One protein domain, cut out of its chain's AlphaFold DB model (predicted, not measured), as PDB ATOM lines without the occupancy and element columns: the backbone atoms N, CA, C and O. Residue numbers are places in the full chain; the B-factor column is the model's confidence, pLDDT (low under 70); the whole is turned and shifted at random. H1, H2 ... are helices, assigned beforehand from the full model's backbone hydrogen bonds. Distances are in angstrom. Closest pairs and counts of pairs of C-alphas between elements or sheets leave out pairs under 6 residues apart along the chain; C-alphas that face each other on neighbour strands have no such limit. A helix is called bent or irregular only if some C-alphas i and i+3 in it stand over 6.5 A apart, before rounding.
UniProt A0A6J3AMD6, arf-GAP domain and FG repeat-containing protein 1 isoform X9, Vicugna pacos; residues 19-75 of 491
ATOM      1  N   VAL A  19     -31.314  41.553  17.372       91.38
ATOM      2  CA  VAL A  19     -30.906  40.559  16.358       91.38
ATOM      3  C   VAL A  19     -29.386  40.603  16.149       91.38
ATOM      4  O   VAL A  19     -28.761  39.566  15.934       91.38
ATOM      5  N   CYS A  20     -28.749  41.770  16.310       92.62
ATOM      6  CA  CYS A  20     -27.289  41.873  16.307       92.62
ATOM      7  C   CYS A  20     -26.603  41.235  17.533       92.62
ATOM      8  O   CYS A  20     -25.479  40.756  17.366       92.62
ATOM      9  N   LYS A  21     -27.220  41.165  18.728       90.56
ATOM     10  CA  LYS A  21     -26.692  40.353  19.848       90.56
ATOM     11  C   LYS A  21     -26.786  38.873  19.480       90.56
ATOM     12  O   LYS A  21     -25.768  38.191  19.523       90.56
ATOM     13  N   GLN A  22     -27.948  38.410  19.017       89.06
ATOM     14  CA  GLN A  22     -28.157  37.004  18.638       89.06
ATOM     15  C   GLN A  22     -27.217  36.541  17.501       89.06
ATOM     16  O   GLN A  22     -26.785  35.393  17.487       89.06
ATOM     17  N   ILE A  23     -26.856  37.434  16.568       93.06
ATOM     18  CA  ILE A  23     -25.902  37.150  15.479       93.06
ATOM     19  C   ILE A  23     -24.441  37.228  15.942       93.06
ATOM     20  O   ILE A  23     -23.669  36.318  15.669       93.06
ATOM     21  N   TRP A  24     -24.012  38.311  16.595       94.12
ATOM     22  CA  TRP A  24     -22.578  38.556  16.844       94.12
ATOM     23  C   TRP A  24     -22.082  38.117  18.225       94.12
ATOM     24  O   TRP A  24     -20.882  38.176  18.485       94.12
ATOM     25  N   LEU A  25     -23.001  37.742  19.113       90.94
ATOM     26  CA  LEU A  25     -22.760  37.285  20.481       90.94
ATOM     27  C   LEU A  25     -23.627  36.050  20.807       90.94
ATOM     28  O   LEU A  25     -23.849  35.745  21.973       90.94
ATOM     29  N   GLY A  26     -24.108  35.315  19.795       88.81
ATOM     30  CA  GLY A  26     -24.980  34.145  19.977       88.81
ATOM     31  C   GLY A  26     -24.313  32.951  20.675       88.81
ATOM     32  O   GLY A  26     -25.006  32.041  21.121       88.81
ATOM     33  N   LEU A  27     -22.979  32.963  20.800       85.88
ATOM     34  CA  LEU A  27     -22.192  32.011  21.602       85.88
ATOM     35  C   LEU A  27     -21.507  32.674  22.819       85.88
ATOM     36  O   LEU A  27     -20.604  32.084  23.412       85.88
ATOM     37  N   PHE A  28     -21.870  33.912  23.167       84.62
ATOM     38  CA  PHE A  28     -21.286  34.662  24.284       84.62
ATOM     39  C   PHE A  28     -22.085  34.397  25.569       84.62
ATOM     40  O   PHE A  28     -23.204  34.883  25.721       84.62
ATOM     41  N   ASP A  29     -21.515  33.641  26.508       78.88
ATOM     42  CA  ASP A  29     -22.057  33.533  27.869       78.88
ATOM     43  C   ASP A  29     -21.572  34.726  28.697       78.88
ATOM     44  O   ASP A  29     -20.387  34.815  29.029       78.88
ATOM     45  N   ASP A  30     -22.509  35.614  29.050       72.62
ATOM     46  CA  ASP A  30     -22.285  36.858  29.805       72.62
ATOM     47  C   ASP A  30     -21.627  36.632  31.197       72.62
ATOM     48  O   ASP A  30     -21.244  37.596  31.859       72.62
ATOM     49  N   ARG A  31     -21.471  35.375  31.656       64.44
ATOM     50  CA  ARG A  31     -20.827  34.998  32.936       64.44
ATOM     51  C   ARG A  31     -19.409  34.429  32.809       64.44
ATOM     52  O   ARG A  31     -18.693  34.401  33.805       64.44
ATOM     53  N   SER A  32     -19.010  33.942  31.633       60.25
ATOM     54  CA  SER A  32     -17.692  33.311  31.407       60.25
ATOM     55  C   SER A  32     -16.865  33.987  30.314       60.25
ATOM     56  O   SER A  32     -15.642  33.837  30.275       60.25
ATOM     57  N   SER A  33     -17.506  34.770  29.446       63.78
ATOM     58  CA  SER A  33     -16.833  35.574  28.430       63.78
ATOM     59  C   SER A  33     -16.498  36.949  29.007       63.78
ATOM     60  O   SER A  33     -17.391  37.699  29.389       63.78
ATOM     61  N   ALA A  34     -15.207  37.281  29.088       62.31
ATOM     62  CA  ALA A  34     -14.746  38.523  29.706       62.31
ATOM     63  C   ALA A  34     -15.315  39.762  28.988       62.31
ATOM     64  O   ALA A  34     -14.921  40.083  27.864       62.31
ATOM     65  N   ILE A  35     -16.229  40.466  29.661       72.06
ATOM     66  CA  ILE A  35     -16.704  41.787  29.243       72.06
ATOM     67  C   ILE A  35     -15.496  42.745  29.277       72.06
ATOM     68  O   ILE A  35     -14.782  42.759  30.283       72.06
ATOM     69  N   PRO A  36     -15.223  43.526  28.215       75.75
ATOM     70  CA  PRO A  36     -14.062  44.414  28.187       75.75
ATOM     71  C   PRO A  36     -14.176  45.527  29.228       75.75
ATOM     72  O   PRO A  36     -15.270  46.039  29.468       75.75
ATOM     73  N   ASP A  37     -13.042  45.992  29.758       75.38
ATOM     74  CA  ASP A  37     -13.031  47.302  30.406       75.38
ATOM     75  C   ASP A  37     -13.190  48.385  29.332       75.38
ATOM     76  O   ASP A  37     -12.278  48.665  28.551       75.38
ATOM     77  N   PHE A  38     -14.372  49.000  29.294       82.19
ATOM     78  CA  PHE A  38     -14.703  50.085  28.371       82.19
ATOM     79  C   PHE A  38     -13.923  51.385  28.639       82.19
ATOM     80  O   PHE A  38     -14.039  52.328  27.857       82.19
ATOM     81  N   ARG A  39     -13.118  51.445  29.711       87.19
ATOM     82  CA  ARG A  39     -12.176  52.541  29.987       87.19
ATOM     83  C   ARG A  39     -10.876  52.433  29.188       87.19
ATOM     84  O   ARG A  39     -10.218  53.455  29.013       87.19
ATOM     85  N   ASP A  40     -10.513  51.243  28.699       90.69
ATOM     86  CA  ASP A  40      -9.317  51.027  27.876       90.69
ATOM     87  C   ASP A  40      -9.688  50.848  26.386       90.69
ATOM     88  O   ASP A  40     -10.196  49.790  25.989       90.69
ATOM     89  N   PRO A  41      -9.387  51.835  25.514       91.62
ATOM     90  CA  PRO A  41      -9.611  51.725  24.075       91.62
ATOM     91  C   PRO A  41      -8.923  50.518  23.425       91.62
ATOM     92  O   PRO A  41      -9.428  50.001  22.425       91.62
ATOM     93  N   GLN A  42      -7.800  50.041  23.972       92.50
ATOM     94  CA  GLN A  42      -7.089  48.874  23.452       92.50
ATOM     95  C   GLN A  42      -7.850  47.574  23.761       92.50
ATOM     96  O   GLN A  42      -7.999  46.745  22.861       92.50
ATOM     97  N   LYS A  43      -8.427  47.417  24.962       91.06
ATOM     98  CA  LYS A  43      -9.303  46.268  25.283       91.06
ATOM     99  C   LYS A  43     -10.600  46.288  24.485       91.06
ATOM    100  O   LYS A  43     -11.023  45.245  23.982       91.06
ATOM    101  N   VAL A  44     -11.195  47.466  24.292       93.25
ATOM    102  CA  VAL A  44     -12.365  47.629  23.416       93.25
ATOM    103  C   VAL A  44     -12.020  47.240  21.972       93.25
ATOM    104  O   VAL A  44     -12.768  46.485  21.353       93.25
ATOM    105  N   LYS A  45     -10.869  47.676  21.441       93.56
ATOM    106  CA  LYS A  45     -10.395  47.298  20.099       93.56
ATOM    107  C   LYS A  45     -10.161  45.792  19.962       93.56
ATOM    108  O   LYS A  45     -10.623  45.202  18.988       93.56
ATOM    109  N   GLU A  46      -9.475  45.171  20.921       91.75
ATOM    110  CA  GLU A  46      -9.237  43.722  20.939       91.75
ATOM    111  C   GLU A  46     -10.559  42.943  20.893       91.75
ATOM    112  O   GLU A  46     -10.723  42.064  20.048       91.75
ATOM    113  N   PHE A  47     -11.540  43.323  21.717       92.50
ATOM    114  CA  PHE A  47     -12.869  42.709  21.720       92.50
ATOM    115  C   PHE A  47     -13.653  42.928  20.419       92.50
ATOM    116  O   PHE A  47     -14.280  41.995  19.919       92.50
ATOM    117  N   LEU A  48     -13.615  44.132  19.839       93.75
ATOM    118  CA  LEU A  48     -14.266  44.412  18.553       93.75
ATOM    119  C   LEU A  48     -13.658  43.565  17.423       93.75
ATOM    120  O   LEU A  48     -14.402  43.031  16.598       93.75
ATOM    121  N   GLN A  49     -12.337  43.372  17.432       95.00
ATOM    122  CA  GLN A  49     -11.647  42.470  16.512       95.00
ATOM    123  C   GLN A  49     -12.032  41.000  16.761       95.00
ATOM    124  O   GLN A  49     -12.304  40.271  15.808       95.00
ATOM    125  N   GLU A  50     -12.133  40.551  18.017       92.31
ATOM    126  CA  GLU A  50     -12.619  39.200  18.349       92.31
ATOM    127  C   GLU A  50     -14.059  38.968  17.860       92.31
ATOM    128  O   GLU A  50     -14.366  37.916  17.293       92.31
ATOM    129  N   LYS A  51     -14.927  39.969  18.036       93.94
ATOM    130  CA  LYS A  51     -16.351  39.924  17.697       93.94
ATOM    131  C   LYS A  51     -16.608  39.943  16.187       93.94
ATOM    132  O   LYS A  51     -17.375  39.114  15.701       93.94
ATOM    133  N   TYR A  52     -15.993  40.872  15.451       95.19
ATOM    134  CA  TYR A  52     -16.339  41.134  14.046       95.19
ATOM    135  C   TYR A  52     -15.350  40.543  13.027       95.19
ATOM    136  O   TYR A  52     -15.795  40.044  11.993       95.19
ATOM    137  N   GLU A  53     -14.041  40.543  13.311       94.19
ATOM    138  CA  GLU A  53     -13.019  39.996  12.398       94.19
ATOM    139  C   GLU A  53     -12.779  38.503  12.655       94.19
ATOM    140  O   GLU A  53     -12.980  37.683  11.759       94.19
ATOM    141  N   LYS A  54     -12.417  38.127  13.893       94.50
ATOM    142  CA  LYS A  54     -12.212  36.717  14.288       94.50
ATOM    143  C   LYS A  54     -13.528  35.944  14.429       94.50
ATOM    144  O   LYS A  54     -13.498  34.721  14.519       94.50
ATOM    145  N   LYS A  55     -14.669  36.648  14.471       94.06
ATOM    146  CA  LYS A  55     -16.028  36.084  14.557       94.06
ATOM    147  C   LYS A  55     -16.227  35.108  15.728       94.06
ATOM    148  O   LYS A  55     -17.015  34.169  15.630       94.06
ATOM    149  N   ARG A  56     -15.544  35.345  16.856       91.31
ATOM    150  CA  ARG A  56     -15.399  34.401  17.981       91.31
ATOM    151  C   ARG A  56     -16.725  33.914  18.583       91.31
ATOM    152  O   ARG A  56     -16.785  32.787  19.061       91.31
ATOM    153  N   TRP A  57     -17.770  34.740  18.530       93.12
ATOM    154  CA  TRP A  57     -19.114  34.423  19.033       93.12
ATOM    155  C   TRP A  57     -20.210  34.566  17.961       93.12
ATOM    156  O   TRP A  57     -21.386  34.743  18.289       93.12
ATOM    157  N   TYR A  58     -19.821  34.530  16.682       93.19
ATOM    158  CA  TYR A  58     -20.718  34.725  15.546       93.19
ATOM    159  C   TYR A  58     -21.570  33.484  15.256       93.19
ATOM    160  O   TYR A  58     -21.055  32.375  15.117       93.19
ATOM    161  N   VAL A  59     -22.865  33.710  15.064       93.31
ATOM    162  CA  VAL A  59     -23.862  32.734  14.629       93.31
ATOM    163  C   VAL A  59     -24.484  33.239  13.319       93.31
ATOM    164  O   VAL A  59     -24.904  34.398  13.258       93.31
ATOM    165  N   PRO A  60     -24.574  32.415  12.254       91.75
ATOM    166  CA  PRO A  60     -25.235  32.805  11.010       91.75
ATOM    167  C   PRO A  60     -26.668  33.320  11.253       91.75
ATOM    168  O   PRO A  60     -27.388  32.708  12.048       91.75
ATOM    169  N   PRO A  61     -27.134  34.385  10.569       87.75
ATOM    170  CA  PRO A  61     -28.456  34.981  10.807       87.75
ATOM    171  C   PRO A  61     -29.627  33.997  10.702       87.75
ATOM    172  O   PRO A  61     -30.667  34.198  11.324       87.75
ATOM    173  N   GLU A  62     -29.470  32.931   9.928       87.00
ATOM    174  CA  GLU A  62     -30.447  31.861   9.715       87.00
ATOM    175  C   GLU A  62     -30.591  30.999  10.975       87.00
ATOM    176  O   GLU A  62     -31.703  30.644  11.356       87.00
ATOM    177  N   GLN A  63     -29.477  30.734  11.661       82.06
ATOM    178  CA  GLN A  63     -29.429  29.978  12.914       82.06
ATOM    179  C   GLN A  63     -29.797  30.869  14.109       82.06
ATOM    180  O   GLN A  63     -30.572  30.452  14.968       82.06
ATOM    181  N   ALA A  64     -29.326  32.122  14.126       83.12
ATOM    182  CA  ALA A  64     -29.604  33.090  15.189       83.12
ATOM    183  C   ALA A  64     -31.113  33.337  15.378       83.12
ATOM    184  O   ALA A  64     -31.584  33.414  16.509       83.12
ATOM    185  N   LYS A  65     -31.896  33.377  14.287       76.38
ATOM    186  CA  LYS A  65     -33.371  33.470  14.338       76.38
ATOM    187  C   LYS A  65     -34.009  32.267  15.044       76.38
ATOM    188  O   LYS A  65     -34.934  32.446  15.832       76.38
ATOM    189  N   VAL A  66     -33.516  31.054  14.780       75.94
ATOM    190  CA  VAL A  66     -34.032  29.822  15.397       75.94
ATOM    191  C   VAL A  66     -33.689  29.799  16.885       75.94
ATOM    192  O   VAL A  66     -34.588  29.627  17.703       75.94
ATOM    193  N   VAL A  67     -32.433  30.076  17.250       65.38
ATOM    194  CA  VAL A  67     -31.994  30.167  18.656       65.38
ATOM    195  C   VAL A  67     -32.797  31.230  19.414       65.38
ATOM    196  O   VAL A  67     -33.305  30.942  20.495       65.38
ATOM    197  N   ALA A  68     -33.012  32.408  18.820       64.06
ATOM    198  CA  ALA A  68     -33.848  33.455  19.404       64.06
ATOM    199  C   ALA A  68     -35.307  33.003  19.606       64.06
ATOM    200  O   ALA A  68     -35.866  33.238  20.676       64.06
ATOM    201  N   SER A  69     -35.917  32.305  18.638       62.06
ATOM    202  CA  SER A  69     -37.277  31.763  18.809       62.06
ATOM    203  C   SER A  69     -37.367  30.694  19.903       62.06
ATOM    204  O   SER A  69     -38.327  30.687  20.671       62.06
ATOM    205  N   VAL A  70     -36.343  29.843  20.041       61.94
ATOM    206  CA  VAL A  70     -36.279  28.833  21.105       61.94
ATOM    207  C   VAL A  70     -36.120  29.517  22.464       61.94
ATOM    208  O   VAL A  70     -36.871  29.215  23.389       61.94
ATOM    209  N   HIS A  71     -35.230  30.506  22.576       57.16
ATOM    210  CA  HIS A  71     -35.025  31.256  23.817       57.16
ATOM    211  C   HIS A  71     -36.270  32.068  24.223       57.16
ATOM    212  O   HIS A  71     -36.619  32.102  25.402       57.16
ATOM    213  N   ALA A  72     -37.001  32.637  23.257       57.00
ATOM    214  CA  ALA A  72     -38.294  33.287  23.484       57.00
ATOM    215  C   ALA A  72     -39.425  32.303  23.855       57.00
ATOM    216  O   ALA A  72     -40.369  32.695  24.531       57.00
ATOM    217  N   SER A  73     -39.336  31.030  23.451       50.50
ATOM    218  CA  SER A  73     -40.289  29.985  23.869       50.50
ATOM    219  C   SER A  73     -39.976  29.374  25.244       50.50
ATOM    220  O   SER A  73     -40.866  28.818  25.880       50.50
ATOM    221  N   ILE A  74     -38.727  29.492  25.712       52.88
ATOM    222  CA  ILE A  74     -38.273  29.026  27.034       52.88
ATOM    223  C   ILE A  74     -38.437  30.129  28.093       52.88
ATOM    224  O   ILE A  74     -38.864  29.854  29.213       52.88
ATOM    225  N   SER A  75     -38.137  31.382  27.747       47.41
ATOM    226  CA  SER A  75     -38.387  32.544  28.603       47.41
ATOM    227  C   SER A  75     -39.842  32.993  28.436       47.41
ATOM    228  O   SER A  75     -40.159  33.726  27.502       47.41
TER     229      SER A  75
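Overview. This is residues 19 to 75 of the 491 residues of the protein "arf-GAP domain and FG repeat-containing protein 1 isoform X9" of Vicugna pacos (UniProt A0A6J3AMD6). The model is an elongated string of three helices: the two longer ones, H2 and H3, stand toward opposite ends of the long axis and are apart, and the short H1 lies between them, packed on H3 with its last residue near H2. A long loop, residues 25 to 40, leads from H1 out to the far end of H2, the shorter stretch 54 to 60 comes back to H3, and residues 69 to 75 stick out at the other end. The printed part has 57 residues with three named helices, H1, H2 and H3 in that order, and no named strand; the class is all helix. It is only just loose, close to compact, with a radius of gyration of the C-alphas of 12.7 A, and spans 38 by 22 by 15 A.

Arrangement. H1, residues 19 to 24, touches H3, residues 61 to 74, and the closest C-alphas are those of Gln 22 and Ala 64, 5.4 A apart. These two run opposite ways at a steep tilt of 61 degrees. H1 and H2, residues 41 to 53, are close but not clearly touching; their closest C-alphas, those of Trp 24 and Lys 51, are 6.4 A apart. Their lines are about perpendicular, at 83 degrees. H2 and H3 are apart, though they follow each other along the chain. In H1 and H2 every O i to N i+4 pair is within hydrogen-bond range; in H3 9 of 10 are.

Along the chain. H1 begins at C-alpha 19, at (-30.906, 40.559, 16.358), and its six residues reach Trp 24. H2 runs from Pro 41, with its C-alpha at (-9.611, 51.725, 24.075), to Glu 53, 16.9 A from first to last C-alpha. H2 is neither bent nor irregular, but only just: C-alphas 50 and 53 are 6.0 A apart. H3, the longest helix with 14 residues, runs from Pro 61 to Ile 74, 19.9 A from first to last C-alpha, and ends at C-alpha 74, at (-38.273, 29.026, 27.034).

Size, cuts and confidence. The two C-alphas farthest apart are those of Gln 42 and Ser 73, at 38.2 A. The first and last printed C-alphas, of Val 19 and Ser 75, are 16.4 A apart. The printed part has no cut. The link from H1 to H2, with 16 residues, is long, and the one from H2 to H3, with 7 residues, is short. Residues 69 to 75, of which 69 to 74 belong to H3, stand free. The mean pLDDT of the printed part is 81.7; residues 31 to 34 and 67 to 75 are under 70, and H3 has a mean of 69.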